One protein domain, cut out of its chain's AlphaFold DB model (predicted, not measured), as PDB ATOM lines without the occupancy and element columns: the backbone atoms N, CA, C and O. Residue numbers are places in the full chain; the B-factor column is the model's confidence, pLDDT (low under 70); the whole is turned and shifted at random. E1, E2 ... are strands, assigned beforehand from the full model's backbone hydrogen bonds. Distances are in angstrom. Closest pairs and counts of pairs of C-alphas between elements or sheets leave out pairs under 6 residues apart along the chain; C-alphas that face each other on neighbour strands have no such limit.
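This is residues 43 to 94 of the 98 residues of an uncharacterized protein of Jatropha curcas (UniProt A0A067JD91). A single strongly twisted, three-stranded antiparallel sheet makes a bent ribbon: the long hairpin E1 and E2 turns sharply midway, and E3 is beside E2 beyond that bend. The tip of the hairpin, around residues 59 to 61, is two strands wide, while at the other end of the sheet residues 74 to 84 make a wide loop and residues 43 to 48 form a tail. The printed part has 52 residues with no named helix and three named strands, in the order E1, E2, E3 both along the chain and across the sheet; the class is all strand. The whole is loose, with a radius of gyration of the C-alphas of 12.8 A, and flat, spanning 34 by 27 by 13 A.

E2, residues 62 to 73, is the longest strand, with 12 residues and 25.1 A from first to last C-alpha; its C-alpha 62 is at (197.214, 158.951, 187.199). E1, residues 49 to 58, measures 22.3 A and begins with C-alpha 49 at (198.631, 151.012, 211.159). E3, residues 85 to 91, measures 17.4 A and ends with C-alpha 91 at (199.559, 151.940, 198.492). E1 bends by 80 degrees at residue 53, and E2 bends by 85 degrees at residue 66.

E2 is the inner strand, and E1 and E3 are the edge strands. The three form a meander, each strand the antiparallel neighbour of the one before. E1 and E2 form a hairpin, with 141 degrees between their directions; the C-alphas of Val 53 and Ser 67 face each other at 4.3 A. Across this pair, N 54 and O 66 are within hydrogen-bond range at 2.8 A, and N 68 and O 52 at 2.8 A. E2 and E3 also form a hairpin, with 131 degrees between their directions; C-alphas 70 and 88 face each other at 4.3 A. Here N 73 and O 85 are within hydrogen-bond range at 2.9 A, and N 89 and O 69 at 2.8 A. The closest C-alphas of E1 and E3 are those of Cys 56 and Cys 91, 6.2 A apart.

The sheet's C-alphas lie up to 5.6 A off the best plane through them. The two C-alphas farthest apart in the domain are those of Arg 43 and Thr 61, at 40.3 A. The link from E1 to E2, 3 residues, is tight; the link from E2 to E3, 11 residues, is long. The printed part has no cut. The mean pLDDT of the printed part is 87.2, and residues 43 to 47 are under 70.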
ATOM      1  N   ARG A  43     209.093 149.866 224.325       49.88
ATOM      2  CA  ARG A  43     207.712 149.653 223.866       49.88
ATOM      3  C   ARG A  43     207.167 150.901 223.194       49.88
ATOM      4  O   ARG A  43     206.047 151.318 223.477       49.88
ATOM      5  N   LEU A  44     207.945 151.488 222.285       53.91
ATOM      6  CA  LEU A  44     207.300 152.176 221.178       53.91
ATOM      7  C   LEU A  44     206.571 151.061 220.426       53.91
ATOM      8  O   LEU A  44     207.174 150.350 219.633       53.91
ATOM      9  N   ALA A  45     205.331 150.785 220.844       56.62
ATOM     10  CA  ALA A  45     204.435 149.941 220.086       56.62
ATOM     11  C   ALA A  45     204.505 150.492 218.670       56.62
ATOM     12  O   ALA A  45     204.351 151.705 218.486       56.62
ATOM     13  N   GLU A  46     204.869 149.625 217.734       62.12
ATOM     14  CA  GLU A  46     204.978 150.006 216.341       62.12
ATOM     15  C   GLU A  46     203.740 150.830 215.965       62.12
ATOM     16  O   GLU A  46     202.627 150.509 216.415       62.12
ATOM     17  N   PRO A  47     203.937 151.970 215.281       68.19
ATOM     18  CA  PRO A  47     202.893 152.964 215.106       68.19
ATOM     19  C   PRO A  47     201.644 152.277 214.573       68.19
ATOM     20  O   PRO A  47     201.723 151.563 213.585       68.19
ATOM     21  N   TYR A  48     200.505 152.469 215.239       71.19
ATOM     22  CA  TYR A  48     199.249 151.833 214.850       71.19
ATOM     23  C   TYR A  48     198.977 152.060 213.359       71.19
ATOM     24  O   TYR A  48     198.846 153.212 212.925       71.19
ATOM     25  N   GLN A  49     198.903 150.968 212.591       84.38
ATOM     26  CA  GLN A  49     198.631 151.012 211.159       84.38
ATOM     27  C   GLN A  49     197.326 150.304 210.812       84.38
ATOM     28  O   GLN A  49     197.011 149.246 211.357       84.38
ATOM     29  N   LEU A  50     196.583 150.868 209.862       90.69
ATOM     30  CA  LEU A  50     195.365 150.268 209.317       90.69
ATOM     31  C   LEU A  50     195.403 150.245 207.796       90.69
ATOM     32  O   LEU A  50     195.788 151.230 207.169       90.69
ATOM     33  N   CYS A  51     194.926 149.147 207.211       92.81
ATOM     34  CA  CYS A  51     194.705 149.039 205.775       92.81
ATOM     35  C   CYS A  51     193.287 149.539 205.451       92.81
ATOM     36  O   CYS A  51     192.305 148.870 205.770       92.81
ATOM     37  N   LEU A  52     193.174 150.732 204.862       93.69
ATOM     38  CA  LEU A  52     191.901 151.382 204.513       93.69
ATOM     39  C   LEU A  52     191.923 151.875 203.063       93.69
ATOM     40  O   LEU A  52     192.983 152.052 202.471       93.69
ATOM     41  N   VAL A  53     190.753 152.118 202.473       95.00
ATOM     42  CA  VAL A  53     190.655 152.611 201.090       95.00
ATOM     43  C   VAL A  53     191.137 154.062 200.997       95.00
ATOM     44  O   VAL A  53     190.682 154.924 201.749       95.00
ATOM     45  N   CYS A  54     192.033 154.348 200.051       94.31
ATOM     46  CA  CYS A  54     192.525 155.690 199.754       94.31
ATOM     47  C   CYS A  54     192.706 155.919 198.240       94.31
ATOM     48  O   CYS A  54     192.556 155.003 197.430       94.31
ATOM     49  N   LYS A  55     193.005 157.163 197.837       94.62
ATOM     50  CA  LYS A  55     193.455 157.474 196.471       94.62
ATOM     51  C   LYS A  55     194.979 157.451 196.420       94.62
ATOM     52  O   LYS A  55     195.617 158.231 197.121       94.62
ATOM     53  N   CYS A  56     195.536 156.625 195.544       93.62
ATOM     54  CA  CYS A  56     196.964 156.592 195.251       93.62
ATOM     55  C   CYS A  56     197.231 157.049 193.823       93.62
ATOM     56  O   CYS A  56     196.498 156.675 192.910       93.62
ATOM     57  N   CYS A  57     198.280 157.850 193.639       93.44
ATOM     58  CA  CYS A  57     198.641 158.440 192.355       93.44
ATOM     59  C   CYS A  57     200.044 158.011 191.919       93.44
ATOM     60  O   CYS A  57     200.983 158.058 192.713       93.44
ATOM     61  N   ALA A  58     200.189 157.625 190.653       89.00
ATOM     62  CA  ALA A  58     201.478 157.477 189.997       89.00
ATOM     63  C   ALA A  58     201.848 158.823 189.350       89.00
ATOM     64  O   ALA A  58     201.290 159.233 188.336       89.00
ATOM     65  N   GLY A  59     202.763 159.563 189.979       85.50
ATOM     66  CA  GLY A  59     203.031 160.950 189.592       85.50
ATOM     67  C   GLY A  59     201.838 161.873 189.878       85.50
ATOM     68  O   GLY A  59     201.050 161.624 190.788       85.50
ATOM     69  N   ALA A  60     201.712 162.963 189.118       81.50
ATOM     70  CA  ALA A  60     200.719 164.010 189.381       81.50
ATOM     71  C   ALA A  60     199.341 163.772 188.730       81.50
ATOM     72  O   ALA A  60     198.418 164.542 188.985       81.50
ATOM     73  N   THR A  61     199.192 162.765 187.864       84.75
ATOM     74  CA  THR A  61     198.054 162.702 186.926       84.75
ATOM     75  C   THR A  61     197.266 161.398 186.959       84.75
ATOM     76  O   THR A  61     196.052 161.428 186.766       84.75
ATOM     77  N   THR A  62     197.896 160.252 187.220       92.31
ATOM     78  CA  THR A  62     197.214 158.951 187.199       92.31
ATOM     79  C   THR A  62     196.921 158.468 188.612       92.31
ATOM     80  O   THR A  62     197.736 157.809 189.249       92.31
ATOM     81  N   CYS A  63     195.725 158.796 189.103       94.88
ATOM     82  CA  CYS A  63     195.241 158.381 190.415       94.88
ATOM     83  C   CYS A  63     194.194 157.271 190.312       94.88
ATOM     84  O   CYS A  63     193.273 157.354 189.502       94.88
ATOM     85  N   ALA A  64     194.286 156.280 191.190       94.69
ATOM     86  CA  ALA A  64     193.307 155.214 191.332       94.69
ATOM     87  C   ALA A  64     192.946 155.012 192.808       94.69
ATOM     88  O   ALA A  64     193.744 155.264 193.713       94.69
ATOM     89  N   THR A  65     191.719 154.559 193.043       95.31
ATOM     90  CA  THR A  65     191.247 154.184 194.377       95.31
ATOM     91  C   THR A  65     191.717 152.764 194.678       95.31
ATOM     92  O   THR A  65     191.425 151.852 193.908       95.31
ATOM     93  N   MET A  66     192.448 152.572 195.775       94.88
ATOM     94  CA  MET A  66     192.961 151.267 196.208       94.88
ATOM     95  C   MET A  66     193.135 151.225 197.731       94.88
ATOM     96  O   MET A  66     192.958 152.236 198.409       94.88
ATOM     97  N   SER A  67     193.447 150.061 198.292       94.94
ATOM     98  CA  SER A  67     193.766 149.918 199.716       94.94
ATOM     99  C   SER A  67     195.138 150.520 200.039       94.94
ATOM    100  O   SER A  67     196.075 150.378 199.258       94.94
ATOM    101  N   CYS A  68     195.271 151.192 201.179       94.94
ATOM    102  CA  CYS A  68     196.487 151.878 201.611       94.94
ATOM    103  C   CYS A  68     196.739 151.671 203.104       94.94
ATOM    104  O   CYS A  68     195.788 151.671 203.889       94.94
ATOM    105  N   CYS A  69     198.005 151.540 203.507       93.62
ATOM    106  CA  CYS A  69     198.344 151.568 204.925       93.62
ATOM    107  C   CYS A  69     198.381 153.005 205.404       93.62
ATOM    108  O   CYS A  69     199.122 153.828 204.867       93.62
ATOM    109  N   PHE A  70     197.601 153.296 206.431       92.56
ATOM    110  CA  PHE A  70     197.630 154.562 207.133       92.56
ATOM    111  C   PHE A  70     198.389 154.419 208.440       92.56
ATOM    112  O   PHE A  70     198.276 153.392 209.100       92.56
ATOM    113  N   GLY A  71     199.103 155.472 208.823       90.06
ATOM    114  CA  GLY A  71     199.731 155.590 210.133       90.06
ATOM    115  C   GLY A  71     199.492 156.969 210.733       90.06
ATOM    116  O   GLY A  71     199.121 157.915 210.030       90.06
ATOM    117  N   ILE A  72     199.715 157.081 212.039       88.75
ATOM    118  CA  ILE A  72     199.681 158.367 212.736       88.75
ATOM    119  C   ILE A  72     201.005 159.085 212.487       88.75
ATOM    120  O   ILE A  72     202.071 158.575 212.824       88.75
ATOM    121  N   ASP A  73     200.929 160.276 211.904       86.56
ATOM    122  CA  ASP A  73     202.079 161.148 211.702       86.56
ATOM    123  C   ASP A  73     201.876 162.462 212.448       86.56
ATOM    124  O   ASP A  73     200.894 163.174 212.230       86.56
ATOM    125  N   CYS A  74     202.808 162.761 213.347       89.19
ATOM    126  CA  CYS A  74     202.840 163.985 214.139       89.19
ATOM    127  C   CYS A  74     203.805 165.032 213.566       89.19
ATOM    128  O   CYS A  74     203.851 166.162 214.050       89.19
ATOM    129  N   GLN A  75     204.579 164.680 212.535       86.56
ATOM    130  CA  GLN A  75     205.572 165.542 211.899       86.56
ATOM    131  C   GLN A  75     204.987 166.221 210.650       86.56
ATOM    132  O   GLN A  75     205.594 166.259 209.581       86.56
ATOM    133  N   LEU A  76     203.767 166.748 210.773       89.06
ATOM    134  CA  LEU A  76     203.059 167.351 209.649       89.06
ATOM    135  C   LEU A  76     203.695 168.697 209.258       89.06
ATOM    136  O   LEU A  76     203.950 169.536 210.129       89.06
ATOM    137  N   PRO A  77     203.901 168.961 207.954       89.94
ATOM    138  CA  PRO A  77     204.432 170.241 207.509       89.94
ATOM    139  C   PRO A  77     203.489 171.378 207.920       89.94
ATOM    140  O   PRO A  77     202.267 171.279 207.779       89.94
ATOM    141  N   ASN A  78     204.062 172.478 208.412       89.94
ATOM    142  CA  ASN A  78     203.331 173.669 208.863       89.94
ATOM    143  C   ASN A  78     202.342 173.419 210.020       89.94
ATOM    144  O   ASN A  78     201.370 174.166 210.171       89.94
ATOM    145  N   LYS A  79     202.550 172.377 210.834       90.00
ATOM    146  CA  LYS A  79     201.787 172.155 212.070       90.00
ATOM    147  C   LYS A  79     202.683 172.271 213.306       90.00
ATOM    148  O   LYS A  79     203.847 171.878 213.250       90.00
ATOM    149  N   PRO A  80     202.160 172.831 214.412       88.88
ATOM    150  CA  PRO A  80     202.892 172.883 215.669       88.88
ATOM    151  C   PRO A  80     203.047 171.477 216.262       88.88
ATOM    152  O   PRO A  80     202.269 170.567 215.965       88.88
ATOM    153  N   TYR A  81     204.037 171.320 217.142       84.31
ATOM    154  CA  TYR A  81     204.246 170.083 217.892       84.31
ATOM    155  C   TYR A  81     202.987 169.682 218.673       84.31
ATOM    156  O   TYR A  81     202.312 170.526 219.261       84.31
ATOM    157  N   GLY A  82     202.685 168.380 218.681       82.75
ATOM    158  CA  GLY A  82     201.516 167.810 219.360       82.75
ATOM    159  C   GLY A  82     200.281 167.623 218.473       82.75
ATOM    160  O   GLY A  82     199.293 167.062 218.938       82.75
ATOM    161  N   VAL A  83     200.327 168.034 217.199       90.31
ATOM    162  CA  VAL A  83     199.260 167.749 216.228       90.31
ATOM    163  C   VAL A  83     199.638 166.541 215.380       90.31
ATOM    164  O   VAL A  83     200.612 166.590 214.634       90.31
ATOM    165  N   CYS A  84     198.830 165.485 215.454       89.62
ATOM    166  CA  CYS A  84     198.997 164.279 214.650       89.62
ATOM    167  C   CYS A  84     197.796 164.051 213.729       89.62
ATOM    168  O   CYS A  84     196.669 164.411 214.070       89.62
ATOM    169  N   ALA A  85     198.028 163.435 212.571       90.06
ATOM    170  CA  ALA A  85     196.972 163.052 211.638       90.06
ATOM    171  C   ALA A  85     197.182 161.639 211.097       90.06
ATOM    172  O   ALA A  85     198.298 161.120 211.062       90.06
ATOM    173  N   PHE A  86     196.085 161.034 210.648       91.00
ATOM    174  CA  PHE A  86     196.094 159.756 209.951       91.00
ATOM    175  C   PHE A  86     196.469 160.000 208.488       91.00
ATOM    176  O   PHE A  86     195.705 160.622 207.748       91.00
ATOM    177  N   VAL A  87     197.656 159.556 208.076       91.25
ATOM    178  CA  VAL A  87     198.178 159.797 206.723       91.25
ATOM    179  C   VAL A  87     198.489 158.480 206.012       91.25
ATOM    180  O   VAL A  87     198.999 157.555 206.651       91.25
ATOM    181  N   PRO A  88     198.208 158.372 204.701       91.62
ATOM    182  CA  PRO A  88     198.575 157.195 203.925       91.62
ATOM    183  C   PRO A  88     200.101 157.123 203.775       91.62
ATOM    184  O   PRO A  88     200.751 158.108 203.421       91.62
ATOM    185  N   LYS A  89     200.674 155.954 204.063       90.56
ATOM    186  CA  LYS A  89     202.113 155.660 204.000       90.56
ATOM    187  C   LYS A  89     202.465 154.785 202.804       90.56
ATOM    188  O   LYS A  89     203.456 155.049 202.130       90.56
ATOM    189  N   THR A  90     201.652 153.771 202.521       91.31
ATOM    190  CA  THR A  90     201.858 152.862 201.387       91.31
ATOM    191  C   THR A  90     200.551 152.593 200.659       91.31
ATOM    192  O   THR A  90     199.472 152.638 201.247       91.31
ATOM    193  N   CYS A  91     200.663 152.321 199.364       93.88
ATOM    194  CA  CYS A  91     199.559 151.940 198.492       93.88
ATOM    195  C   CYS A  91     199.542 150.421 198.293       93.88
ATOM    196  O   CYS A  91     200.587 149.780 198.375       93.88
ATOM    197  N   ASN A  92     198.377 149.876 197.949       93.81
ATOM    198  CA  ASN A  92     198.135 148.464 197.659       93.81
ATOM    199  C   ASN A  92     198.455 147.522 198.839       93.81
ATOM    200  O   ASN A  92     199.319 146.653 198.748       93.81
ATOM    201  N   CYS A  93     197.762 147.713 199.966       92.06
ATOM    202  CA  CYS A  93     197.890 146.834 201.134       92.06
ATOM    203  C   CYS A  93     196.822 145.733 201.171       92.06
ATOM    204  O   CYS A  93     195.687 145.920 200.731       92.06
ATOM    205  N   THR A  94     197.174 144.601 201.776       90.81
ATOM    206  CA  THR A  94     196.235 143.558 202.232       90.81
ATOM    207  C   THR A  94     196.255 143.426 203.755       90.81
ATOM    208  O   THR A  94     195.228 143.166 204.375       90.81
TER     209      THR A  94